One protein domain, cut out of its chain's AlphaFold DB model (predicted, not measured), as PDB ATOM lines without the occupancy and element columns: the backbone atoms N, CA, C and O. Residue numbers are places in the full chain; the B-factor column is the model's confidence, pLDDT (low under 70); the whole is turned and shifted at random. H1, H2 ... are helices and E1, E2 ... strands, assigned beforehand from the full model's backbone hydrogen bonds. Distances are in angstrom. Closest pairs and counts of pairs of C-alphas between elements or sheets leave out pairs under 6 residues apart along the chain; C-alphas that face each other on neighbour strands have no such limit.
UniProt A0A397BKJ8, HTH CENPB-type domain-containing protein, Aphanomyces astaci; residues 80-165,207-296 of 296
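This is residues 80 to 165 and 207 to 296 of the 296 residues of the protein "HTH CENPB-type domain-containing protein" of Aphanomyces astaci (UniProt A0A397BKJ8). A five-stranded sheet, curled like part of a barrel, has the helices H1 and H6 over one face, while H2, side by side with H3, stands in the gap between the edge strands E3 and E5. A long loop between E1 and E2 reaches far from this body, and its residues 125 to 130 stick out free. The printed part has 176 residues with six named helices and five named strands, in the order H1 E1 E2 E3 H2 E4 H3 E5 H4 H5 H6; its class is mixed, helices and strands. The sheet's order is E3 E2 E1 E4 E5, mixed parallel and antiparallel. The whole is loose, with a radius of gyration of the C-alphas of 19.7 A and spans of 66 by 44 by 28 A.

H1 is residues 80 to 99. E1, residues 105 to 114, E2, residues 142 to 150, and E3, residues 158 to 163, form a meander, each strand the antiparallel neighbour of the one before; E1 and E2 are a hairpin with N 111 and O 145 2.7 A apart, and E2 and E3 a hairpin with N 146 and O 159 at 2.8 A. H2, residues 212 to 223, is on the sheet, at the sheet's level. E4, residues 234 to 238, is parallel to E1, with N 106 and O 235 at 2.8 A. H3, residues 247 to 255, touches H2 at a shallow tilt of 10 degrees, the same way; their closest C-alphas, Met 216 and Val 249, are 5.8 A apart. E5, residues 258 to 262, is parallel to E4, with N 236 and O 259 at 2.8 A; E4, H3 and E5 form a strand-helix-strand unit, parallel neighbour strands with a helix between, whose crossover is right-handed. H1, in two layers with the sheet, a helix on one face, is over E4 at a height over the sheet of 10.2 A. H4, residues 268 to 271, touches H1, with the C-alphas of Leu 86 and Cys 271 closest at 5.8 A. H5, residues 273 to 277, only grazes the sheet. H6, residues 279 to 294, is over E1 on the same face as H1, at a height over the sheet of 7.7 A. In H1, H2, H3, H5 and H6 every O i to N i+4 pair is within hydrogen-bond range; H4 is too short for one.

H1 runs 28.9 A from C-alpha 80 at (23.887, 34.780, -16.512). E1 is 28.8 A long, E2 25.8 A and H6 23.2 A, ending at C-alpha 294 at (10.172, 64.923, -44.722).

The C-alphas farthest apart, Gly 127 and Thr 231, are 69.0 A apart. Residues 166 to 206 are not printed, and C-alphas 165 and 207 are 9.6 A apart across the cut. The link from E1 to E2 is long, with 27 residues. The pLDDT is under 70 in residues 115 to 141 and 290 to 296.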
ATOM      1  N   GLU A  80      22.784  35.449 -17.201       81.00
ATOM      2  CA  GLU A  80      23.887  34.780 -16.512       81.00
ATOM      3  C   GLU A  80      24.784  34.006 -17.490       81.00
ATOM      4  O   GLU A  80      25.997  34.220 -17.487       81.00
ATOM      5  N   ASP A  81      24.194  33.209 -18.392       83.50
ATOM      6  CA  ASP A  81      24.939  32.511 -19.456       83.50
ATOM      7  C   ASP A  81      25.702  33.517 -20.339       83.50
ATOM      8  O   ASP A  81      26.845  33.296 -20.743       83.50
ATOM      9  N   GLY A  82      25.079  34.668 -20.617       82.31
ATOM     10  CA  GLY A  82      25.697  35.742 -21.390       82.31
ATOM     11  C   GLY A  82      26.923  36.359 -20.716       82.31
ATOM     12  O   GLY A  82      27.891  36.683 -21.407       82.31
ATOM     13  N   LEU A  83      26.908  36.513 -19.389       87.75
ATOM     14  CA  LEU A  83      28.039  37.053 -18.626       87.75
ATOM     15  C   LEU A  83      29.221  36.082 -18.588       87.75
ATOM     16  O   LEU A  83      30.355  36.514 -18.779       87.75
ATOM     17  N   GLU A  84      28.964  34.786 -18.409       90.75
ATOM     18  CA  GLU A  84      30.011  33.758 -18.449       90.75
ATOM     19  C   GLU A  84      30.670  33.691 -19.838       90.75
ATOM     20  O   GLU A  84      31.900  33.674 -19.975       90.75
ATOM     21  N   VAL A  85      29.861  33.739 -20.901       89.88
ATOM     22  CA  VAL A  85      30.378  33.782 -22.275       89.88
ATOM     23  C   VAL A  85      31.177  35.060 -22.525       89.88
ATOM     24  O   VAL A  85      32.252  34.983 -23.122       89.88
ATOM     25  N   LEU A  86      30.714  36.216 -22.042       91.00
ATOM     26  CA  LEU A  86      31.460  37.470 -22.152       91.00
ATOM     27  C   LEU A  86      32.814  37.390 -21.437       91.00
ATOM     28  O   LEU A  86      33.819  37.842 -21.989       91.00
ATOM     29  N   GLU A  87      32.854  36.827 -20.230       94.38
ATOM     30  CA  GLU A  87      34.087  36.683 -19.459       94.38
ATOM     31  C   GLU A  87      35.086  35.779 -20.189       94.38
ATOM     32  O   GLU A  87      36.220  36.193 -20.442       94.38
ATOM     33  N   SER A  88      34.653  34.589 -20.617       94.81
ATOM     34  CA  SER A  88      35.513  33.662 -21.364       94.81
ATOM     35  C   SER A  88      36.006  34.261 -22.687       94.81
ATOM     36  O   SER A  88      37.178  34.115 -23.046       94.81
ATOM     37  N   PHE A  89      35.144  34.996 -23.398       95.12
ATOM     38  CA  PHE A  89      35.505  35.686 -24.631       95.12
ATOM     39  C   PHE A  89      36.534  36.791 -24.380       95.12
ATOM     40  O   PHE A  89      37.541  36.875 -25.083       95.12
ATOM     41  N   THR A  90      36.329  37.590 -23.335       94.56
ATOM     42  CA  THR A  90      37.253  38.656 -22.935       94.56
ATOM     43  C   THR A  90      38.626  38.086 -22.586       94.56
ATOM     44  O   THR A  90      39.640  38.582 -23.078       94.56
ATOM     45  N   GLN A  91      38.677  37.008 -21.799       96.75
ATOM     46  CA  GLN A  91      39.928  36.328 -21.447       96.75
ATOM     47  C   GLN A  91      40.647  35.775 -22.685       96.75
ATOM     48  O   GLN A  91      41.873  35.891 -22.798       96.75
ATOM     49  N   ARG A  92      39.899  35.214 -23.643       96.44
ATOM     50  CA  ARG A  92      40.445  34.712 -24.910       96.44
ATOM     51  C   ARG A  92      41.065  35.836 -25.738       96.44
ATOM     52  O   ARG A  92      42.225  35.722 -26.127       96.44
ATOM     53  N   VAL A  93      40.347  36.945 -25.926       96.56
ATOM     54  CA  VAL A  93      40.846  38.137 -26.634       96.56
ATOM     55  C   VAL A  93      42.103  38.693 -25.959       96.56
ATOM     56  O   VAL A  93      43.115  38.902 -26.624       96.56
ATOM     57  N   GLN A  94      42.095  38.857 -24.633       96.50
ATOM     58  CA  GLN A  94      43.259  39.339 -23.875       96.50
ATOM     59  C   GLN A  94      44.471  38.408 -23.980       96.50
ATOM     60  O   GLN A  94      45.615  38.860 -23.940       96.50
ATOM     61  N   THR A  95      44.245  37.100 -24.073       97.69
ATOM     62  CA  THR A  95      45.320  36.116 -24.242       97.69
ATOM     63  C   THR A  95      45.920  36.212 -25.636       97.69
ATOM     64  O   THR A  95      47.131  36.390 -25.746       97.69
ATOM     65  N   ILE A  96      45.083  36.246 -26.681       97.19
ATOM     66  CA  ILE A  96      45.529  36.453 -28.065       97.19
ATOM     67  C   ILE A  96      46.358  37.732 -28.178       97.19
ATOM     68  O   ILE A  96      47.432  37.707 -28.779       97.19
ATOM     69  N   MET A  97      45.888  38.828 -27.574       97.12
ATOM     70  CA  MET A  97      46.599  40.102 -27.621       97.12
ATOM     71  C   MET A  97      47.984  40.026 -26.979       97.12
ATOM     72  O   MET A  97      48.958  40.453 -27.593       97.12
ATOM     73  N   ARG A  98      48.089  39.445 -25.777       97.00
ATOM     74  CA  ARG A  98      49.365  39.317 -25.054       97.00
ATOM     75  C   ARG A  98      50.355  38.402 -25.767       97.00
ATOM     76  O   ARG A  98      51.526  38.739 -25.867       97.00
ATOM     77  N   GLU A  99      49.897  37.255 -26.262       96.94
ATOM     78  CA  GLU A  99      50.763  36.266 -26.919       96.94
ATOM     79  C   GLU A  99      51.288  36.734 -28.282       96.94
ATOM     80  O   GLU A  99      52.302  36.230 -28.762       96.94
ATOM     81  N   ASN A 100      50.601  37.688 -28.915       96.00
ATOM     82  CA  ASN A 100      50.922  38.169 -30.256       96.00
ATOM     83  C   ASN A 100      51.396  39.628 -30.295       96.00
ATOM     84  O   ASN A 100      51.528  40.162 -31.396       96.00
ATOM     85  N   ASP A 101      51.641  40.248 -29.134       94.69
ATOM     86  CA  ASP A 101      52.059  41.654 -29.004       94.69
ATOM     87  C   ASP A 101      51.127  42.617 -29.772       94.69
ATOM     88  O   ASP A 101      51.549  43.462 -30.561       94.69
ATOM     89  N   ILE A 102      49.812  42.413 -29.616       96.44
ATOM     90  CA  ILE A 102      48.787  43.208 -30.298       96.44
ATOM     91  C   ILE A 102      48.346  44.357 -29.396       96.44
ATOM     92  O   ILE A 102      47.671  44.150 -28.389       96.44
ATOM     93  N   ASP A 103      48.633  45.578 -29.837       93.06
ATOM     94  CA  ASP A 103      48.226  46.808 -29.145       93.06
ATOM     95  C   ASP A 103      46.804  47.267 -29.508       93.06
ATOM     96  O   ASP A 103      46.177  48.041 -28.784       93.06
ATOM     97  N   CYS A 104      46.296  46.834 -30.666       93.00
ATOM     98  CA  CYS A 104      45.096  47.392 -31.277       93.00
ATOM     99  C   CYS A 104      44.123  46.297 -31.724       93.00
ATOM    100  O   CYS A 104      44.472  45.407 -32.509       93.00
ATOM    101  N   VAL A 105      42.886  46.394 -31.230       96.69
ATOM    102  CA  VAL A 105      41.779  45.507 -31.599       96.69
ATOM    103  C   VAL A 105      40.782  46.286 -32.426       96.69
ATOM    104  O   VAL A 105      40.354  47.369 -32.041       96.69
ATOM    105  N   TYR A 106      40.382  45.699 -33.536       97.81
ATOM    106  CA  TYR A 106      39.383  46.211 -34.444       97.81
ATOM    107  C   TYR A 106      38.098  45.426 -34.261       97.81
ATOM    108  O   TYR A 106      38.116  44.212 -34.066       97.81
ATOM    109  N   ASN A 107      36.973  46.110 -34.371       97.31
ATOM    110  CA  ASN A 107      35.672  45.482 -34.410       97.31
ATOM    111  C   ASN A 107      34.903  45.972 -35.628       97.31
ATOM    112  O   ASN A 107      34.801  47.182 -35.859       97.31
ATOM    113  N   ALA A 108      34.362  45.024 -36.387       96.12
ATOM    114  CA  ALA A 108      33.497  45.323 -37.509       96.12
ATOM    115  C   ALA A 108      32.208  44.516 -37.470       96.12
ATOM    116  O   ALA A 108      32.177  43.370 -37.019       96.12
ATOM    117  N   ASP A 109      31.148  45.149 -37.961       93.56
ATOM    118  CA  ASP A 109      29.812  44.573 -37.974       93.56
ATOM    119  C   ASP A 109      28.964  45.131 -39.118       93.56
ATOM    120  O   ASP A 109      29.008  46.336 -39.421       93.56
ATOM    121  N   GLN A 110      28.177  44.255 -39.751       89.44
ATOM    122  CA  GLN A 110      27.220  44.654 -40.771       89.44
ATOM    123  C   GLN A 110      25.885  45.060 -40.179       89.44
ATOM    124  O   GLN A 110      25.198  44.327 -39.474       89.44
ATOM    125  N   THR A 111      25.396  46.196 -40.654       84.19
ATOM    126  CA  THR A 111      24.110  46.728 -40.264       84.19
ATOM    127  C   THR A 111      23.277  47.130 -41.476       84.19
ATOM    128  O   THR A 111      23.741  47.764 -42.422       84.19
ATOM    129  N   GLY A 112      21.998  46.755 -41.461       82.88
ATOM    130  CA  GLY A 112      21.047  47.190 -42.481       82.88
ATOM    131  C   GLY A 112      20.644  48.653 -42.286       82.88
ATOM    132  O   GLY A 112      20.141  49.022 -41.219       82.88
ATOM    133  N   VAL A 113      20.805  49.460 -43.333       80.38
ATOM    134  CA  VAL A 113      20.353  50.855 -43.427       80.38
ATOM    135  C   VAL A 113      19.200  50.931 -44.421       80.38
ATOM    136  O   VAL A 113      19.364  50.620 -45.597       80.38
ATOM    137  N   ASN A 114      18.015  51.329 -43.963       73.50
ATOM    138  CA  ASN A 114      16.835  51.414 -44.825       73.50
ATOM    139  C   ASN A 114      16.796  52.764 -45.549       73.50
ATOM    140  O   ASN A 114      17.143  53.784 -44.959       73.50
ATOM    141  N   TYR A 115      16.308  52.793 -46.792       69.56
ATOM    142  CA  TYR A 115      16.075  54.067 -47.492       69.56
ATOM    143  C   TYR A 115      14.896  54.850 -46.897       69.56
ATOM    144  O   TYR A 115      14.913  56.079 -46.867       69.56
ATOM    145  N   GLU A 116      13.876  54.144 -46.401       63.47
ATOM    146  CA  GLU A 116      12.715  54.740 -45.739       63.47
ATOM    147  C   GLU A 116      12.613  54.247 -44.292       63.47
ATOM    148  O   GLU A 116      12.494  53.048 -44.031       63.47
ATOM    149  N   TYR A 117      12.601  55.184 -43.341       60.19
ATOM    150  CA  TYR A 117      12.404  54.903 -41.916       60.19
ATOM    151  C   TYR A 117      10.949  55.148 -41.491       60.19
ATOM    152  O   TYR A 117      10.699  55.847 -40.507       60.19
ATOM    153  N   LEU A 118       9.984  54.543 -42.202       58.34
ATOM    154  CA  LEU A 118       8.566  54.676 -41.847       58.34
ATOM    155  C   LEU A 118       8.316  54.225 -40.390       58.34
ATOM    156  O   LEU A 118       8.793  53.159 -39.978       58.34
ATOM    157  N   PRO A 119       7.560  55.001 -39.595       52.28
ATOM    158  CA  PRO A 119       7.107  54.569 -38.281       52.28
ATOM    159  C   PRO A 119       6.248  53.303 -38.385       52.28
ATOM    160  O   PRO A 119       5.361  53.208 -39.228       52.28
ATOM    161  N   THR A 120       6.466  52.337 -37.489       45.88
ATOM    162  CA  THR A 120       5.596  51.153 -37.358       45.88
ATOM    163  C   THR A 120       4.303  51.452 -36.596       45.88
ATOM    164  O   THR A 120       3.376  50.648 -36.626       45.88
ATOM    165  N   LYS A 121       4.240  52.601 -35.913       45.19
ATOM    166  CA  LYS A 121       3.076  53.101 -35.177       45.19
ATOM    167  C   LYS A 121       2.679  54.460 -35.748       45.19
ATOM    168  O   LYS A 121       3.541  55.311 -35.952       45.19
ATOM    169  N   THR A 122       1.390  54.654 -35.990       47.44
ATOM    170  CA  THR A 122       0.810  55.895 -36.521       47.44
ATOM    171  C   THR A 122      -0.347  56.331 -35.628       47.44
ATOM    172  O   THR A 122      -1.007  55.493 -35.012       47.44
ATOM    173  N   LEU A 123      -0.560  57.642 -35.516       46.56
ATOM    174  CA  LEU A 123      -1.720  58.201 -34.826       46.56
ATOM    175  C   LEU A 123      -2.882  58.248 -35.814       46.56
ATOM    176  O   LEU A 123      -2.743  58.843 -36.879       46.56
ATOM    177  N   ASN A 124      -4.000  57.622 -35.459       48.31
ATOM    178  CA  ASN A 124      -5.235  57.648 -36.237       48.31
ATOM    179  C   ASN A 124      -6.429  57.846 -35.299       48.31
ATOM    180  O   ASN A 124      -6.310  57.543 -34.105       48.31
ATOM    181  N   PRO A 125      -7.566  58.334 -35.820       50.09
ATOM    182  CA  PRO A 125      -8.820  58.353 -35.086       50.09
ATOM    183  C   PRO A 125      -9.153  56.989 -34.465       50.09
ATOM    184  O   PRO A 125      -8.992  55.929 -35.078       50.09
ATOM    185  N   THR A 126      -9.617  57.015 -33.216       47.56
ATOM    186  CA  THR A 126     -10.028  55.816 -32.481       47.56
ATOM    187  C   THR A 126     -11.163  55.106 -33.222       47.56
ATOM    188  O   THR A 126     -12.224  55.688 -33.421       47.56
ATOM    189  N   GLY A 127     -10.959  53.838 -33.591       55.16
ATOM    190  CA  GLY A 127     -11.964  53.007 -34.272       55.16
ATOM    191  C   GLY A 127     -11.646  52.672 -35.732       55.16
ATOM    192  O   GLY A 127     -12.298  51.792 -36.301       55.16
ATOM    193  N   ASP A 128     -10.615  53.285 -36.320       51.19
ATOM    194  CA  ASP A 128     -10.190  52.971 -37.684       51.19
ATOM    195  C   ASP A 128      -9.568  51.571 -37.778       51.19
ATOM    196  O   ASP A 128      -8.555  51.253 -37.154       51.19
ATOM    197  N   LYS A 129     -10.176  50.717 -38.609       49.31
ATOM    198  CA  LYS A 129      -9.734  49.328 -38.826       49.31
ATOM    199  C   LYS A 129      -8.612  49.202 -39.856       49.31
ATOM    200  O   LYS A 129      -7.998  48.143 -39.971       49.31
ATOM    201  N   THR A 130      -8.363  50.235 -40.660       45.75
ATOM    202  CA  THR A 130      -7.376  50.188 -41.747       45.75
ATOM    203  C   THR A 130      -6.681  51.530 -41.888       45.75
ATOM    204  O   THR A 130      -7.316  52.543 -42.154       45.75
ATOM    205  N   ILE A 131      -5.359  51.509 -41.728       47.31
ATOM    206  CA  ILE A 131      -4.513  52.699 -41.754       47.31
ATOM    207  C   ILE A 131      -3.738  52.717 -43.070       47.31
ATOM    208  O   ILE A 131      -2.879  51.864 -43.309       47.31
ATOM    209  N   TRP A 132      -4.014  53.707 -43.916       46.38
ATOM    210  CA  TRP A 132      -3.310  53.896 -45.181       46.38
ATOM    211  C   TRP A 132      -2.095  54.801 -44.992       46.38
ATOM    212  O   TRP A 132      -2.216  56.018 -44.895       46.38
ATOM    213  N   VAL A 133      -0.901  54.209 -44.986       50.25
ATOM    214  CA  VAL A 133       0.357  54.964 -45.033       50.25
ATOM    215  C   VAL A 133       0.803  55.069 -46.490       50.25
ATOM    216  O   VAL A 133       1.084  54.049 -47.126       50.25
ATOM    217  N   LYS A 134       0.887  56.292 -47.037       44.47
ATOM    218  CA  LYS A 134       1.564  56.524 -48.323       44.47
ATOM    219  C   LYS A 134       3.026  56.105 -48.166       44.47
ATOM    220  O   LYS A 134       3.784  56.715 -47.422       44.47
ATOM    221  N   CYS A 135       3.390  55.036 -48.853       45.31
ATOM    222  CA  CYS A 135       4.710  54.427 -48.829       45.31
ATOM    223  C   CYS A 135       5.290  54.508 -50.243       45.31
ATOM    224  O   CYS A 135       4.586  54.180 -51.204       45.31
ATOM    225  N   GLY A 136       6.561  54.891 -50.395       48.97
ATOM    226  CA  GLY A 136       7.231  55.027 -51.697       48.97
ATOM    227  C   GLY A 136       7.493  53.696 -52.417       48.97
ATOM    228  O   GLY A 136       8.301  53.636 -53.338       48.97
ATOM    229  N   ARG A 137       6.832  52.604 -51.999       47.66
ATOM    230  CA  ARG A 137       7.068  51.198 -52.385       47.66
ATOM    231  C   ARG A 137       8.478  50.673 -52.059       47.66
ATOM    232  O   ARG A 137       8.762  49.521 -52.383       47.66
ATOM    233  N   LYS A 138       9.331  51.448 -51.373       53.38
ATOM    234  CA  LYS A 138      10.743  51.122 -51.096       53.38
ATOM    235  C   LYS A 138      11.077  50.851 -49.627       53.38
ATOM    236  O   LYS A 138      12.244  50.691 -49.293       53.38
ATOM    237  N   THR A 139      10.088  50.675 -48.754       48.03
ATOM    238  CA  THR A 139      10.291  50.332 -47.325       48.03
ATOM    239  C   THR A 139      11.156  49.107 -47.047       48.03
ATOM    240  O   THR A 139      11.662  48.957 -45.938       48.03
ATOM    241  N   LYS A 140      11.301  48.205 -48.025       53.22
ATOM    242  CA  LYS A 140      12.145  47.005 -47.929       53.22
ATOM    243  C   LYS A 140      13.489  47.149 -48.644       53.22
ATOM    244  O   LYS A 140      14.303  46.232 -48.562       53.22
ATOM    245  N   GLU A 141      13.717  48.245 -49.369       66.62
ATOM    246  CA  GLU A 141      15.033  48.528 -49.934       66.62
ATOM    247  C   GLU A 141      15.957  48.980 -48.800       66.62
ATOM    248  O   GLU A 141      15.644  49.890 -48.026       66.62
ATOM    249  N   ARG A 142      17.107  48.320 -48.711       73.00
ATOM    250  CA  ARG A 142      18.140  48.614 -47.729       73.00
ATOM    251  C   ARG A 142      19.510  48.545 -48.382       73.00
ATOM    252  O   ARG A 142      19.695  47.844 -49.378       73.00
ATOM    253  N   VAL A 143      20.443  49.256 -47.782       85.06
ATOM    254  CA  VAL A 143      21.877  49.141 -48.005       85.06
ATOM    255  C   VAL A 143      22.447  48.340 -46.845       85.06
ATOM    256  O   VAL A 143      22.037  48.538 -45.700       85.06
ATOM    257  N   THR A 144      23.364  47.423 -47.122       88.06
ATOM    258  CA  THR A 144      24.152  46.793 -46.057       88.06
ATOM    259  C   THR A 144      25.378  47.657 -45.820       88.06
ATOM    260  O   THR A 144      26.139  47.880 -46.754       88.06
ATOM    261  N   ALA A 145      25.551  48.171 -44.608       91.00
ATOM    262  CA  ALA A 145      26.708  48.965 -44.221       91.00
ATOM    263  C   ALA A 145      27.578  48.155 -43.257       91.00
ATOM    264  O   ALA A 145      27.063  47.682 -42.253       91.00
ATOM    265  N   MET A 146      28.864  48.002 -43.542       94.69
ATOM    266  CA  MET A 146      29.858  47.468 -42.615       94.69
ATOM    267  C   MET A 146      30.581  48.645 -41.966       94.69
ATOM    268  O   MET A 146      31.143  49.496 -42.662       94.69
ATOM    269  N   LEU A 147      30.518  48.705 -40.639       94.12
ATOM    270  CA  LEU A 147      31.195  49.714 -39.828       94.12
ATOM    271  C   LEU A 147      32.458  49.103 -39.235       94.12
ATOM    272  O   LEU A 147      32.429  47.942 -38.845       94.12
ATOM    273  N   LEU A 148      33.524  49.890 -39.128       96.88
ATOM    274  CA  LEU A 148      34.788  49.479 -38.527       96.88
ATOM    275  C   LEU A 148      35.268  50.557 -37.555       96.88
ATOM    276  O   LEU A 148      35.320  51.743 -37.899       96.88
ATOM    277  N   ALA A 149      35.639  50.133 -36.353       96.25
ATOM    278  CA  ALA A 149      36.324  50.968 -35.378       96.25
ATOM    279  C   ALA A 149      37.375  50.155 -34.620       96.25
ATOM    280  O   ALA A 149      37.312  48.924 -34.599       96.25
ATOM    281  N   ASP A 150      38.328  50.843 -33.999       96.00
ATOM    282  CA  ASP A 150      39.347  50.214 -33.164       96.00
ATOM    283  C   ASP A 150      39.189  50.514 -31.666       96.00
ATOM    284  O   ASP A 150      38.333  51.293 -31.238       96.00
ATOM    285  N   SER A 151      40.040  49.882 -30.859       94.38
ATOM    286  CA  SER A 151      40.091  50.010 -29.403       94.38
ATOM    287  C   SER A 151      40.457  51.413 -28.907       94.38
ATOM    288  O   SER A 151      40.251  51.703 -27.731       94.38
ATOM    289  N   THR A 152      40.957  52.303 -29.773       93.81
ATOM    290  CA  THR A 152      41.194  53.721 -29.448       93.81
ATOM    291  C   THR A 152      39.953  54.587 -29.680       93.81
ATOM    292  O   THR A 152      39.914  55.751 -29.284       93.81
ATOM    293  N   GLY A 153      38.916  54.018 -30.304       91.62
ATOM    294  CA  GLY A 153      37.708  54.719 -30.720       91.62
ATOM    295  C   GLY A 153      37.829  55.380 -32.093       91.62
ATOM    296  O   GLY A 153      36.902  56.093 -32.499       91.62
ATOM    297  N   ALA A 154      38.930  55.154 -32.820       94.50
ATOM    298  CA  ALA A 154      39.061  55.631 -34.187       94.50
ATOM    299  C   ALA A 154      38.070  54.888 -35.088       94.50
ATOM    300  O   ALA A 154      37.867  53.679 -34.969       94.50
ATOM    301  N   LYS A 155      37.425  55.638 -35.982       94.50
ATOM    302  CA  LYS A 155      36.453  55.123 -36.952       94.50
ATOM    303  C   LYS A 155      37.099  55.109 -38.320       94.50
ATOM    304  O   LYS A 155      37.809  56.048 -38.669       94.50
ATOM    305  N   TYR A 156      36.790  54.081 -39.089       95.62
ATOM    306  CA  TYR A 156      37.371  53.871 -40.405       95.62
ATOM    307  C   TYR A 156      36.315  54.025 -41.504       95.62
ATOM    308  O   TYR A 156      35.113  53.954 -41.211       95.62
ATOM    309  N   PRO A 157      36.748  54.232 -42.763       96.00
ATOM    310  CA  PRO A 157      35.851  54.345 -43.907       96.00
ATOM    311  C   PRO A 157      34.843  53.200 -43.954       96.00
ATOM    312  O   PRO A 157      35.192  52.034 -43.793       96.00
ATOM    313  N   LEU A 158      33.574  53.524 -44.164       93.81
ATOM    314  CA  LEU A 158      32.517  52.517 -44.157       93.81
ATOM    315  C   LEU A 158      32.432  51.781 -45.501       93.81
ATOM    316  O   LEU A 158      32.693  52.357 -46.558       93.81
ATOM    317  N   PHE A 159      31.990  50.526 -45.471       96.75
ATOM    318  CA  PHE A 159      31.692  49.758 -46.681       96.75
ATOM    319  C   PHE A 159      30.181  49.648 -46.870       96.75
ATOM    320  O   PHE A 159      29.475  49.147 -46.000       96.75
ATOM    321  N   LEU A 160      29.669  50.082 -48.017       95.12
ATOM    322  CA  LEU A 160      28.266  49.993 -48.399       95.12
ATOM    323  C   LEU A 160      28.082  48.942 -49.483       95.12
ATOM    324  O   LEU A 160      28.781  48.956 -50.488       95.12
ATOM    325  N   VAL A 161      27.082  48.079 -49.335       92.38
ATOM    326  CA  VAL A 161      26.650  47.150 -50.377       92.38
ATOM    327  C   VAL A 161      25.235  47.506 -50.800       92.38
ATOM    328  O   VAL A 161      24.270  47.347 -50.045       92.38
ATOM    329  N   LEU A 162      25.117  48.013 -52.024       90.94
ATOM    330  CA  LEU A 162      23.860  48.420 -52.629       90.94
ATOM    331  C   LEU A 162      23.362  47.356 -53.592       90.94
ATOM    332  O   LEU A 162      24.111  46.581 -54.194       90.94
ATOM    333  N   ARG A 163      22.049  47.388 -53.805       84.69
ATOM    334  CA  ARG A 163      21.436  46.601 -54.857       84.69
ATOM    335  C   ARG A 163      21.812  47.177 -56.223       84.69
ATOM    336  O   ARG A 163      21.474  48.317 -56.526       84.69
ATOM    337  N   SER A 164      22.453  46.372 -57.063       84.56
ATOM    338  CA  SER A 164      22.855  46.725 -58.426       84.56
ATOM    339  C   SER A 164      22.310  45.716 -59.436       84.56
ATOM    340  O   SER A 164      22.183  44.518 -59.159       84.56
ATOM    341  N   THR A 165      21.974  46.205 -60.631       77.69
ATOM    342  CA  THR A 165      21.518  45.354 -61.736       77.69
ATOM    343  C   THR A 165      22.725  44.879 -62.535       77.69
ATOM    344  O   THR A 165      23.554  45.673 -62.975       77.69
ATOM    345  N   THR A 207      21.715  41.349 -54.513       75.12
ATOM    346  CA  THR A 207      21.238  40.978 -53.187       75.12
ATOM    347  C   THR A 207      21.297  42.116 -52.176       75.12
ATOM    348  O   THR A 207      20.510  42.112 -51.232       75.12
ATOM    349  N   ALA A 208      22.191  43.083 -52.387       80.81
ATOM    350  CA  ALA A 208      22.670  44.019 -51.374       80.81
ATOM    351  C   ALA A 208      23.237  43.315 -50.123       80.81
ATOM    352  O   ALA A 208      23.121  43.846 -49.021       80.81
ATOM    353  N   TRP A 209      23.794  42.106 -50.266       81.06
ATOM    354  CA  TRP A 209      24.315  41.302 -49.151       81.06
ATOM    355  C   TRP A 209      25.844  41.223 -49.176       81.06
ATOM    356  O   TRP A 209      26.465  41.341 -50.230       81.06
ATOM    357  N   TRP A 210      26.448  41.021 -48.007       84.12
ATOM    358  CA  TRP A 210      27.887  40.803 -47.873       84.12
ATOM    359  C   TRP A 210      28.287  39.408 -48.379       84.12
ATOM    360  O   TRP A 210      27.510  38.462 -48.256       84.12
ATOM    361  N   ASN A 211      29.481  39.270 -48.957       85.69
ATOM    362  CA  ASN A 211      30.013  37.991 -49.436       85.69
ATOM    363  C   ASN A 211      31.540  37.930 -49.270       85.69
ATOM    364  O   ASN A 211      32.174  38.945 -48.986       85.69
ATOM    365  N   ALA A 212      32.131  36.749 -49.478       85.56
ATOM    366  CA  ALA A 212      33.555  36.514 -49.225       85.56
ATOM    367  C   ALA A 212      34.472  37.417 -50.062       85.56
ATOM    368  O   ALA A 212      35.497  37.892 -49.579       85.56
ATOM    369  N   LYS A 213      34.074  37.741 -51.300       89.19
ATOM    370  CA  LYS A 213      34.820  38.687 -52.132       89.19
ATOM    371  C   LYS A 213      34.861  40.079 -51.497       89.19
ATOM    372  O   LYS A 213      35.916  40.701 -51.490       89.19
ATOM    373  N   ILE A 214      33.744  40.567 -50.959       92.88
ATOM    374  CA  ILE A 214      33.711  41.863 -50.266       92.88
ATOM    375  C   ILE A 214      34.524  41.792 -48.963       92.88
ATOM    376  O   ILE A 214      35.237  42.746 -48.672       92.88
ATOM    377  N   SER A 215      34.529  40.661 -48.243       94.69
ATOM    378  CA  SER A 215      35.429  40.450 -47.091       94.69
ATOM    379  C   SER A 215      36.906  40.611 -47.475       94.69
ATOM    380  O   SER A 215      37.652  41.297 -46.782       94.69
ATOM    381  N   MET A 216      37.328  40.038 -48.609       95.88
ATOM    382  CA  MET A 216      38.698  40.192 -49.120       95.88
ATOM    383  C   MET A 216      39.034  41.649 -49.441       95.88
ATOM    384  O   MET A 216      40.107  42.131 -49.085       95.88
ATOM    385  N   GLU A 217      38.128  42.362 -50.115       96.25
ATOM    386  CA  GLU A 217      38.327  43.776 -50.450       96.25
ATOM    387  C   GLU A 217      38.339  44.674 -49.206       96.25
ATOM    388  O   GLU A 217      39.149  45.594 -49.122       96.25
ATOM    389  N   PHE A 218      37.515  44.363 -48.205       97.75
ATOM    390  CA  PHE A 218      37.530  45.028 -46.906       97.75
ATOM    391  C   PHE A 218      38.884  44.865 -46.205       97.75
ATOM    392  O   PHE A 218      39.476  45.850 -45.762       97.75
ATOM    393  N   LEU A 219      39.421  43.638 -46.162       98.00
ATOM    394  CA  LEU A 219      40.738  43.375 -45.580       98.00
ATOM    395  C   LEU A 219      41.854  44.107 -46.329       98.00
ATOM    396  O   LEU A 219      42.722  44.721 -45.707       98.00
ATOM    397  N   LYS A 220      41.816  44.080 -47.668       97.00
ATOM    398  CA  LYS A 220      42.767  44.807 -48.520       97.00
ATOM    399  C   LYS A 220      42.763  46.296 -48.201       97.00
ATOM    400  O   LYS A 220      43.817  46.868 -47.941       97.00
ATOM    401  N   TYR A 221      41.582  46.903 -48.212       96.88
ATOM    402  CA  TYR A 221      41.428  48.340 -48.055       96.88
ATOM    403  C   TYR A 221      41.892  48.825 -46.679       96.88
ATOM    404  O   TYR A 221      42.677  49.765 -46.592       96.88
ATOM    405  N   HIS A 222      41.451  48.168 -45.603       96.88
ATOM    406  CA  HIS A 222      41.732  48.641 -44.247       96.88
ATOM    407  C   HIS A 222      43.088  48.199 -43.700       96.88
ATOM    408  O   HIS A 222      43.692  48.927 -42.916       96.88
ATOM    409  N   PHE A 223      43.582  47.022 -44.094       97.00
ATOM    410  CA  PHE A 223      44.702  46.397 -43.390       97.00
ATOM    411  C   PHE A 223      45.925  46.109 -44.259       97.00
ATOM    412  O   PHE A 223      47.018  45.949 -43.706       97.00
ATOM    413  N   ALA A 224      45.804  46.061 -45.592       95.38
ATOM    414  CA  ALA A 224      46.948  45.703 -46.432       95.38
ATOM    415  C   ALA A 224      47.991  46.820 -46.542       95.38
ATOM    416  O   ALA A 224      49.164  46.508 -46.723       95.38
ATOM    417  N   ALA A 225      47.603  48.089 -46.413       94.12
ATOM    418  CA  ALA A 225      48.516  49.231 -46.520       94.12
ATOM    419  C   ALA A 225      49.061  49.727 -45.164       94.12
ATOM    420  O   ALA A 225      49.666  50.796 -45.107       94.12
ATOM    421  N   ARG A 226      48.861  48.974 -44.068       93.56
ATOM    422  CA  ARG A 226      49.376  49.357 -42.744       93.56
ATOM    423  C   ARG A 226      50.909  49.484 -42.771       93.56
ATOM    424  O   ARG A 226      51.573  48.554 -43.238       93.56
ATOM    425  N   PRO A 227      51.489  50.586 -42.265       91.19
ATOM    426  CA  PRO A 227      52.933  50.827 -42.341       91.19
ATOM    427  C   PRO A 227      53.746  49.819 -41.518       91.19
ATOM    428  O   PRO A 227      54.857  49.456 -41.892       91.19
ATOM    429  N   ASP A 228      53.174  49.323 -40.425       91.75
ATOM    430  CA  ASP A 228      53.763  48.365 -39.492       91.75
ATOM    431  C   ASP A 228      53.393  46.905 -39.806       91.75
ATOM    432  O   ASP A 228      53.761  46.000 -39.058       91.75
ATOM    433  N   ARG A 229      52.716  46.640 -40.935       92.12
ATOM    434  CA  ARG A 229      52.221  45.304 -41.319       92.12
ATOM    435  C   ARG A 229      53.300  44.225 -41.292       92.12
ATOM    436  O   ARG A 229      52.986  43.076 -41.023       92.12
ATOM    437  N   ALA A 230      54.549  44.560 -41.615       89.56
ATOM    438  CA  ALA A 230      55.643  43.587 -41.664       89.56
ATOM    439  C   ALA A 230      56.041  43.057 -40.276       89.56
ATOM    440  O   ALA A 230      56.573  41.954 -40.180       89.56
ATOM    441  N   THR A 231      55.785  43.828 -39.218       90.19
ATOM    442  CA  THR A 231      56.283  43.550 -37.865       90.19
ATOM    443  C   THR A 231      55.176  43.412 -36.830       90.19
ATOM    444  O   THR A 231      55.383  42.729 -35.835       90.19
ATOM    445  N   LYS A 232      54.011  44.038 -37.043       93.94
ATOM    446  CA  LYS A 232      52.910  44.071 -36.077       93.94
ATOM    447  C   LYS A 232      51.670  43.337 -36.567       93.94
ATOM    448  O   LYS A 232      51.183  43.541 -37.685       93.94
ATOM    449  N   LYS A 233      51.117  42.517 -35.675       96.62
ATOM    450  CA  LYS A 233      49.802  41.900 -35.840       96.62
ATOM    451  C   LYS A 233      48.715  42.826 -35.302       96.62
ATOM    452  O   LYS A 233      48.947  43.611 -34.390       96.62
ATOM    453  N   VAL A 234      47.521  42.719 -35.873       97.56
ATOM    454  CA  VAL A 234      46.296  43.300 -35.300       97.56
ATOM    455  C   VAL A 234      45.235  42.231 -35.167       97.56
ATOM    456  O   VAL A 234      45.260  41.240 -35.899       97.56
ATOM    457  N   LEU A 235      44.300  42.453 -34.252       98.25
ATOM    458  CA  LEU A 235      43.152  41.584 -34.051       98.25
ATOM    459  C   LEU A 235      41.916  42.230 -34.668       98.25
ATOM    460  O   LEU A 235      41.622  43.381 -34.365       98.25
ATOM    461  N   LEU A 236      41.187  41.498 -35.501       98.25
ATOM    462  CA  LEU A 236      39.892  41.896 -36.038       98.25
ATOM    463  C   LEU A 236      38.817  40.945 -35.518       98.25
ATOM    464  O   LEU A 236      38.843  39.744 -35.782       98.25
ATOM    465  N   LEU A 237      37.866  41.515 -34.786       97.50
ATOM    466  CA  LEU A 237      36.689  40.831 -34.281       97.50
ATOM    467  C   LEU A 237      35.561  40.928 -35.312       97.50
ATOM    468  O   LEU A 237      35.137  42.037 -35.661       97.50
ATOM    469  N   TRP A 238      35.064  39.772 -35.746       94.31
ATOM    470  CA  TRP A 238      33.938  39.641 -36.672       94.31
ATOM    471  C   TRP A 238      32.860  38.719 -36.112       94.31
ATOM    472  O   TRP A 238      33.156  37.775 -35.375       94.31
ATOM    473  N   ASP A 239      31.603  38.990 -36.467       88.31
ATOM    474  CA  ASP A 239      30.508  38.062 -36.187       88.31
ATOM    475  C   ASP A 239      30.701  36.739 -36.944       88.31
ATOM    476  O   ASP A 239      31.464  36.666 -37.908       88.31
ATOM    477  N   ASP A 240      30.009  35.682 -36.515       80.25
ATOM    478  CA  ASP A 240      30.187  34.307 -37.017       80.25
ATOM    479  C   ASP A 240      29.665  34.086 -38.457       80.25
ATOM    480  O   ASP A 240      29.420  32.957 -38.883       80.25
ATOM    481  N   PHE A 241      29.481  35.158 -39.236       81.56
ATOM    482  CA  PHE A 241      29.009  35.071 -40.606       81.56
ATOM    483  C   PHE A 241      30.044  34.380 -41.501       81.56
ATOM    484  O   PHE A 241      31.173  34.837 -41.661       81.56
ATOM    485  N   SER A 242      29.658  33.293 -42.171       74.69
ATOM    486  CA  SER A 242      30.618  32.422 -42.870       74.69
ATOM    487  C   SER A 242      31.418  33.087 -43.989       74.69
ATOM    488  O   SER A 242      32.544  32.674 -44.265       74.69
ATOM    489  N   ALA A 243      30.911  34.162 -44.599       78.12
ATOM    490  CA  ALA A 243      31.679  34.934 -45.576       78.12
ATOM    491  C   ALA A 243      32.917  35.637 -44.977       78.12
ATOM    492  O   ALA A 243      33.774  36.091 -45.736       78.12
ATOM    493  N   HIS A 244      33.009  35.766 -43.653       86.19
ATOM    494  CA  HIS A 244      34.170  36.299 -42.931       86.19
ATOM    495  C   HIS A 244      35.286  35.274 -42.745       86.19
ATOM    496  O   HIS A 244      36.439  35.654 -42.572       86.19
ATOM    497  N   PHE A 245      34.954  33.985 -42.809       89.50
ATOM    498  CA  PHE A 245      35.849  32.905 -42.395       89.50
ATOM    499  C   PHE A 245      35.987  31.805 -43.451       89.50
ATOM    500  O   PHE A 245      36.326  30.669 -43.136       89.50
ATOM    501  N   THR A 246      35.744  32.121 -44.726       88.25
ATOM    502  CA  THR A 246      36.139  31.220 -45.819       88.25
ATOM    503  C   THR A 246      37.658  31.051 -45.834       88.25
ATOM    504  O   THR A 246      38.360  32.023 -45.553       88.25
ATOM    505  N   ASP A 247      38.153  29.886 -46.251       91.19
ATOM    506  CA  ASP A 247      39.590  29.565 -46.281       91.19
ATOM    507  C   ASP A 247      40.439  30.671 -46.935       91.19
ATOM    508  O   ASP A 247      41.449  31.086 -46.372       91.19
ATOM    509  N   ASP A 248      39.983  31.226 -48.066       92.19
ATOM    510  CA  ASP A 248      40.674  32.315 -48.773       92.19
ATOM    511  C   ASP A 248      40.772  33.605 -47.940       92.19
ATOM    512  O   ASP A 248      41.803  34.278 -47.947       92.19
ATOM    513  N   VAL A 249      39.711  33.946 -47.205       93.81
ATOM    514  CA  VAL A 249      39.655  35.144 -46.348       93.81
ATOM    515  C   VAL A 249      40.575  34.981 -45.147       93.81
ATOM    516  O   VAL A 249      41.346  35.891 -44.843       93.81
ATOM    517  N   VAL A 250      40.545  33.812 -44.503       96.50
ATOM    518  CA  VAL A 250      41.418  33.504 -43.362       96.50
ATOM    519  C   VAL A 250      42.883  33.500 -43.797       96.50
ATOM    520  O   VAL A 250      43.707  34.173 -43.176       96.50
ATOM    521  N   ALA A 251      43.207  32.810 -44.893       97.31
ATOM    522  CA  ALA A 251      44.564  32.758 -45.431       97.31
ATOM    523  C   ALA A 251      45.070  34.155 -45.820       97.31
ATOM    524  O   ALA A 251      46.212  34.517 -45.528       97.31
ATOM    525  N   TYR A 252      44.212  34.973 -46.435       98.00
ATOM    526  CA  TYR A 252      44.580  36.336 -46.794       98.00
ATOM    527  C   TYR A 252      44.813  37.216 -45.566       98.00
ATOM    528  O   TYR A 252      45.851  37.874 -45.508       98.00
ATOM    529  N   ALA A 253      43.921  37.193 -44.570       97.75
ATOM    530  CA  ALA A 253      44.085  37.935 -43.320       97.75
ATOM    531  C   ALA A 253      45.419  37.592 -42.634       97.75
ATOM    532  O   ALA A 253      46.198  38.489 -42.300       97.75
ATOM    533  N   GLN A 254      45.739  36.299 -42.537       96.44
ATOM    534  CA  GLN A 254      47.016  35.827 -42.002       96.44
ATOM    535  C   GLN A 254      48.208  36.365 -42.805       96.44
ATOM    536  O   GLN A 254      49.169  36.855 -42.213       96.44
ATOM    537  N   SER A 255      48.131  36.357 -44.142       96.69
ATOM    538  CA  SER A 255      49.205  36.869 -45.013       96.69
ATOM    539  C   SER A 255      49.504  38.363 -44.824       96.69
ATOM    540  O   SER A 255      50.601  38.819 -45.146       96.69
ATOM    541  N   ILE A 256      48.549  39.129 -44.283       96.81
ATOM    542  CA  ILE A 256      48.691  40.560 -43.995       96.81
ATOM    543  C   ILE A 256      48.763  40.860 -42.490       96.81
ATOM    544  O   ILE A 256      48.509  41.998 -42.088       96.81
ATOM    545  N   ASN A 257      49.116  39.869 -41.660       96.88
ATOM    546  CA  ASN A 257      49.234  39.989 -40.201       96.88
ATOM    547  C   ASN A 257      47.962  40.545 -39.530       96.88
ATOM    548  O   ASN A 257      48.025  41.387 -38.628       96.88
ATOM    549  N   VAL A 258      46.799  40.088 -39.991       97.69
ATOM    550  CA  VAL A 258      45.499  40.304 -39.347       97.69
ATOM    551  C   VAL A 258      45.036  38.972 -38.770       97.69
ATOM    552  O   VAL A 258      44.818  38.005 -39.499       97.69
ATOM    553  N   MET A 259      44.896  38.917 -37.451       97.12
ATOM    554  CA  MET A 259      44.279  37.792 -36.761       97.12
ATOM    555  C   MET A 259      42.772  38.007 -36.731       97.12
ATOM    556  O   MET A 259      42.314  39.060 -36.297       97.12
ATOM    557  N   LEU A 260      42.015  37.023 -37.208       97.19
ATOM    558  CA  LEU A 260      40.558  37.041 -37.147       97.19
ATOM    559  C   LEU A 260      40.101  36.269 -35.916       97.19
ATOM    560  O   LEU A 260      40.608  35.180 -35.656       97.19
ATOM    561  N   GLU A 261      39.132  36.817 -35.198       95.94
ATOM    562  CA  GLU A 261      38.551  36.181 -34.023       95.94
ATOM    563  C   GLU A 261      37.026  36.273 -34.074       95.94
ATOM    564  O   GLU A 261      36.455  37.328 -34.369       95.94
ATOM    565  N   HIS A 262      36.371  35.144 -33.798       93.19
ATOM    566  CA  HIS A 262      34.919  35.032 -33.840       93.19
ATOM    567  C   HIS A 262      34.301  35.662 -32.593       93.19
ATOM    568  O   HIS A 262      34.631  35.289 -31.461       93.19
ATOM    569  N   ILE A 263      33.312  36.528 -32.796       91.44
ATOM    570  CA  ILE A 263      32.352  36.839 -31.742       91.44
ATOM    571  C   ILE A 263      31.539  35.571 -31.437       91.44
ATOM    572  O   ILE A 263      31.047  34.926 -32.368       91.44
ATOM    573  N   PRO A 264      31.353  35.201 -30.156       87.00
ATOM    574  CA  PRO A 264      30.543  34.050 -29.788       87.00
ATOM    575  C   PRO A 264      29.134  34.116 -30.410       87.00
ATOM    576  O   PRO A 264      28.406  35.095 -30.193       87.00
ATOM    577  N   PRO A 265      28.715  33.083 -31.166       80.12
ATOM    578  CA  PRO A 265      27.406  33.078 -31.807       80.12
ATOM    579  C   PRO A 265      26.303  33.127 -30.745       80.12
ATOM    580  O   PRO A 265      26.460  32.568 -29.663       80.12
ATOM    581  N   ARG A 266      25.171  33.770 -31.064       77.25
ATOM    582  CA  ARG A 266      24.014  34.035 -30.168       77.25
ATOM    583  C   ARG A 266      24.237  35.057 -29.053       77.25
ATOM    584  O   ARG A 266      23.261  35.604 -28.545       77.25
ATOM    585  N   TYR A 267      25.484  35.393 -28.746       81.31
ATOM    586  CA  TYR A 267      25.830  36.365 -27.711       81.31
ATOM    587  C   TYR A 267      26.303  37.704 -28.289       81.31
ATOM    588  O   TYR A 267      26.917  38.491 -27.576       81.31
ATOM    589  N   THR A 268      25.998  38.021 -29.556       80.81
ATOM    590  CA  THR A 268      26.379  39.309 -30.173       80.81
ATOM    591  C   THR A 268      25.856  40.503 -29.375       80.81
ATOM    592  O   THR A 268      26.580  41.464 -29.154       80.81
ATOM    593  N   TRP A 269      24.651  40.406 -28.813       76.38
ATOM    594  CA  TRP A 269      24.051  41.469 -28.000       76.38
ATOM    595  C   TRP A 269      24.898  41.914 -26.791       76.38
ATOM    596  O   TRP A 269      24.678  43.023 -26.307       76.38
ATOM    597  N   ILE A 270      25.830  41.079 -26.308       81.81
ATOM    598  CA  ILE A 270      26.750  41.404 -25.205       81.81
ATOM    599  C   ILE A 270      28.226  41.374 -25.624       81.81
ATOM    600  O   ILE A 270      29.014  42.179 -25.138       81.81
ATOM    601  N   CYS A 271      28.601  40.484 -26.546       87.81
ATOM    602  CA  CYS A 271      29.986  40.264 -26.960       87.81
ATOM    603  C   CYS A 271      30.398  41.048 -28.211       87.81
ATOM    604  O   CYS A 271      31.592  41.097 -28.474       87.81
ATOM    605  N   GLN A 272      29.469  41.620 -28.992       89.25
ATOM    606  CA  GLN A 272      29.777  42.389 -30.207       89.25
ATOM    607  C   GLN A 272      29.839  43.893 -29.880       89.25
ATOM    608  O   GLN A 272      28.784  44.521 -29.734       89.25
ATOM    609  N   PRO A 273      31.036  44.515 -29.787       91.12
ATOM    610  CA  PRO A 273      31.169  45.937 -29.469       91.12
ATOM    611  C   PRO A 273      30.316  46.845 -30.355       91.12
ATOM    612  O   PRO A 273      29.681  47.768 -29.847       91.12
ATOM    613  N   ALA A 274      30.237  46.571 -31.658       88.56
ATOM    614  CA  ALA A 274      29.432  47.362 -32.580       88.56
ATOM    615  C   ALA A 274      27.941  47.391 -32.237       88.56
ATOM    616  O   ALA A 274      27.326  48.466 -32.261       88.56
ATOM    617  N   ASP A 275      27.364  46.239 -31.890       84.12
ATOM    618  CA  ASP A 275      25.956  46.121 -31.514       84.12
ATOM    619  C   ASP A 275      25.662  46.835 -30.198       84.12
ATOM    620  O   ASP A 275      24.649  47.536 -30.085       84.12
ATOM    621  N   VAL A 276      26.576  46.712 -29.233       82.12
ATOM    622  CA  VAL A 276      26.455  47.334 -27.911       82.12
ATOM    623  C   VAL A 276      26.632  48.855 -27.991       82.12
ATOM    624  O   VAL A 276      25.866  49.601 -27.377       82.12
ATOM    625  N   ALA A 277      27.620  49.333 -28.750       84.56
ATOM    626  CA  ALA A 277      28.112  50.703 -28.634       84.56
ATOM    627  C   ALA A 277      27.607  51.661 -29.723       84.56
ATOM    628  O   ALA A 277      27.161  52.762 -29.392       84.56
ATOM    629  N   TRP A 278      27.675  51.308 -31.015       86.62
ATOM    630  CA  TRP A 278      27.533  52.316 -32.086       86.62
ATOM    631  C   TRP A 278      26.480  52.036 -33.162       86.62
ATOM    632  O   TRP A 278      25.977  52.995 -33.760       86.62
ATOM    633  N   ASN A 279      26.035  50.793 -33.359       83.44
ATOM    634  CA  ASN A 279      24.975  50.473 -34.324       83.44
ATOM    635  C   ASN A 279      23.656  51.193 -34.002       83.44
ATOM    636  O   ASN A 279      23.008  51.780 -34.879       83.44
ATOM    637  N   ARG A 280      23.243  51.173 -32.729       78.38
ATOM    638  CA  ARG A 280      22.000  51.818 -32.282       78.38
ATOM    639  C   ARG A 280      22.052  53.348 -32.430       78.38
ATOM    640  O   ARG A 280      21.118  53.884 -33.036       78.38
ATOM    641  N   PRO A 281      23.084  54.064 -31.939       84.88
ATOM    642  CA  PRO A 281      23.216  55.504 -32.165       84.88
ATOM    643  C   PRO A 281      23.199  55.907 -33.643       84.88
ATOM    644  O   PRO A 281      22.501  56.861 -33.998       84.88
ATOM    645  N   LEU A 282      23.891  55.162 -34.517       85.12
ATOM    646  CA  LEU A 282      23.886  55.419 -35.960       85.12
ATOM    647  C   LEU A 282      22.464  55.355 -36.530       85.12
ATOM    648  O   LEU A 282      21.988  56.311 -37.145       85.12
ATOM    649  N   LYS A 283      21.753  54.247 -36.286       75.69
ATOM    650  CA  LYS A 283      20.382  54.052 -36.783       75.69
ATOM    651  C   LYS A 283      19.413  55.096 -36.231       75.69
ATOM    652  O   LYS A 283      18.524  55.543 -36.956       75.69
ATOM    653  N   ALA A 284      19.580  55.498 -34.971       75.50
ATOM    654  CA  ALA A 284      18.774  56.555 -34.368       75.50
ATOM    655  C   ALA A 284      18.979  57.899 -35.084       75.50
ATOM    656  O   ALA A 284      18.000  58.567 -35.418       75.50
ATOM    657  N   ARG A 285      20.233  58.265 -35.392       83.75
ATOM    658  CA  ARG A 285      20.551  59.501 -36.120       83.75
ATOM    659  C   ARG A 285      20.026  59.480 -37.555       83.75
ATOM    660  O   ARG A 285      19.428  60.460 -37.983       83.75
ATOM    661  N   LEU A 286      20.185  58.365 -38.271       80.31
ATOM    662  CA  LEU A 286      19.651  58.203 -39.629       80.31
ATOM    663  C   LEU A 286      18.126  58.359 -39.663       80.31
ATOM    664  O   LEU A 286      17.594  59.063 -40.520       80.31
ATOM    665  N   ARG A 287      17.420  57.768 -38.689       70.81
ATOM    666  CA  ARG A 287      15.972  57.949 -38.541       70.81
ATOM    667  C   ARG A 287      15.603  59.411 -38.277       70.81
ATOM    668  O   ARG A 287      14.635  59.885 -38.861       70.81
ATOM    669  N   GLN A 288      16.346  60.113 -37.421       72.31
ATOM    670  CA  GLN A 288      16.089  61.531 -37.155       72.31
ATOM    671  C   GLN A 288      16.277  62.382 -38.418       72.31
ATOM    672  O   GLN A 288      15.378  63.134 -38.778       72.31
ATOM    673  N   ASN A 289      17.379  62.182 -39.145       75.19
ATOM    674  CA  ASN A 289      17.641  62.892 -40.398       75.19
ATOM    675  C   ASN A 289      16.527  62.658 -41.430       75.19
ATOM    676  O   ASN A 289      16.111  63.583 -42.121       75.19
ATOM    677  N   TRP A 290      16.012  61.428 -41.519       67.25
ATOM    678  CA  TRP A 290      14.889  61.105 -42.400       67.25
ATOM    679  C   TRP A 290      13.608  61.867 -42.017       67.25
ATOM    680  O   TRP A 290      12.918  62.382 -42.896       67.25
ATOM    681  N   LEU A 291      13.309  61.995 -40.719       63.38
ATOM    682  CA  LEU A 291      12.175  62.795 -40.240       63.38
ATOM    683  C   LEU A 291      12.340  64.281 -40.574       63.38
ATOM    684  O   LEU A 291      11.371  64.927 -40.969       63.38
ATOM    685  N   ASP A 292      13.552  64.816 -40.439       67.31
ATOM    686  CA  ASP A 292      13.840  66.222 -40.729       67.31
ATOM    687  C   ASP A 292      13.725  66.534 -42.228       67.31
ATOM    688  O   ASP A 292      13.259  67.610 -42.593       67.31
ATOM    689  N   LEU A 293      14.091  65.587 -43.100       67.56
ATOM    690  CA  LEU A 293      13.948  65.723 -44.553       67.56
ATOM    691  C   LEU A 293      12.488  65.731 -45.015       67.56
ATOM    692  O   LEU A 293      12.172  66.436 -45.960       67.56
ATOM    693  N   ILE A 294      11.603  64.974 -44.360       61.94
ATOM    694  CA  ILE A 294      10.172  64.923 -44.722       61.94
ATOM    695  C   ILE A 294       9.397  66.138 -44.208       61.94
ATOM    696  O   ILE A 294       8.320  66.448 -44.710       61.94
ATOM    697  N   ARG A 295       9.923  66.823 -43.189       50.47
ATOM    698  CA  ARG A 295       9.341  68.069 -42.674       50.47
ATOM    699  C   ARG A 295       9.636  69.288 -43.556       50.47
ATOM    700  O   ARG A 295       9.011  70.321 -43.330       50.47
ATOM    701  N   ARG A 296      10.596  69.186 -44.477       44.47
ATOM    702  CA  ARG A 296      10.957  70.231 -45.445       44.47
ATOM    703  C   ARG A 296      10.126  70.091 -46.712       44.47
ATOM    704  O   ARG A 296       9.783  71.152 -47.270       44.47
TER     705      ARG A 296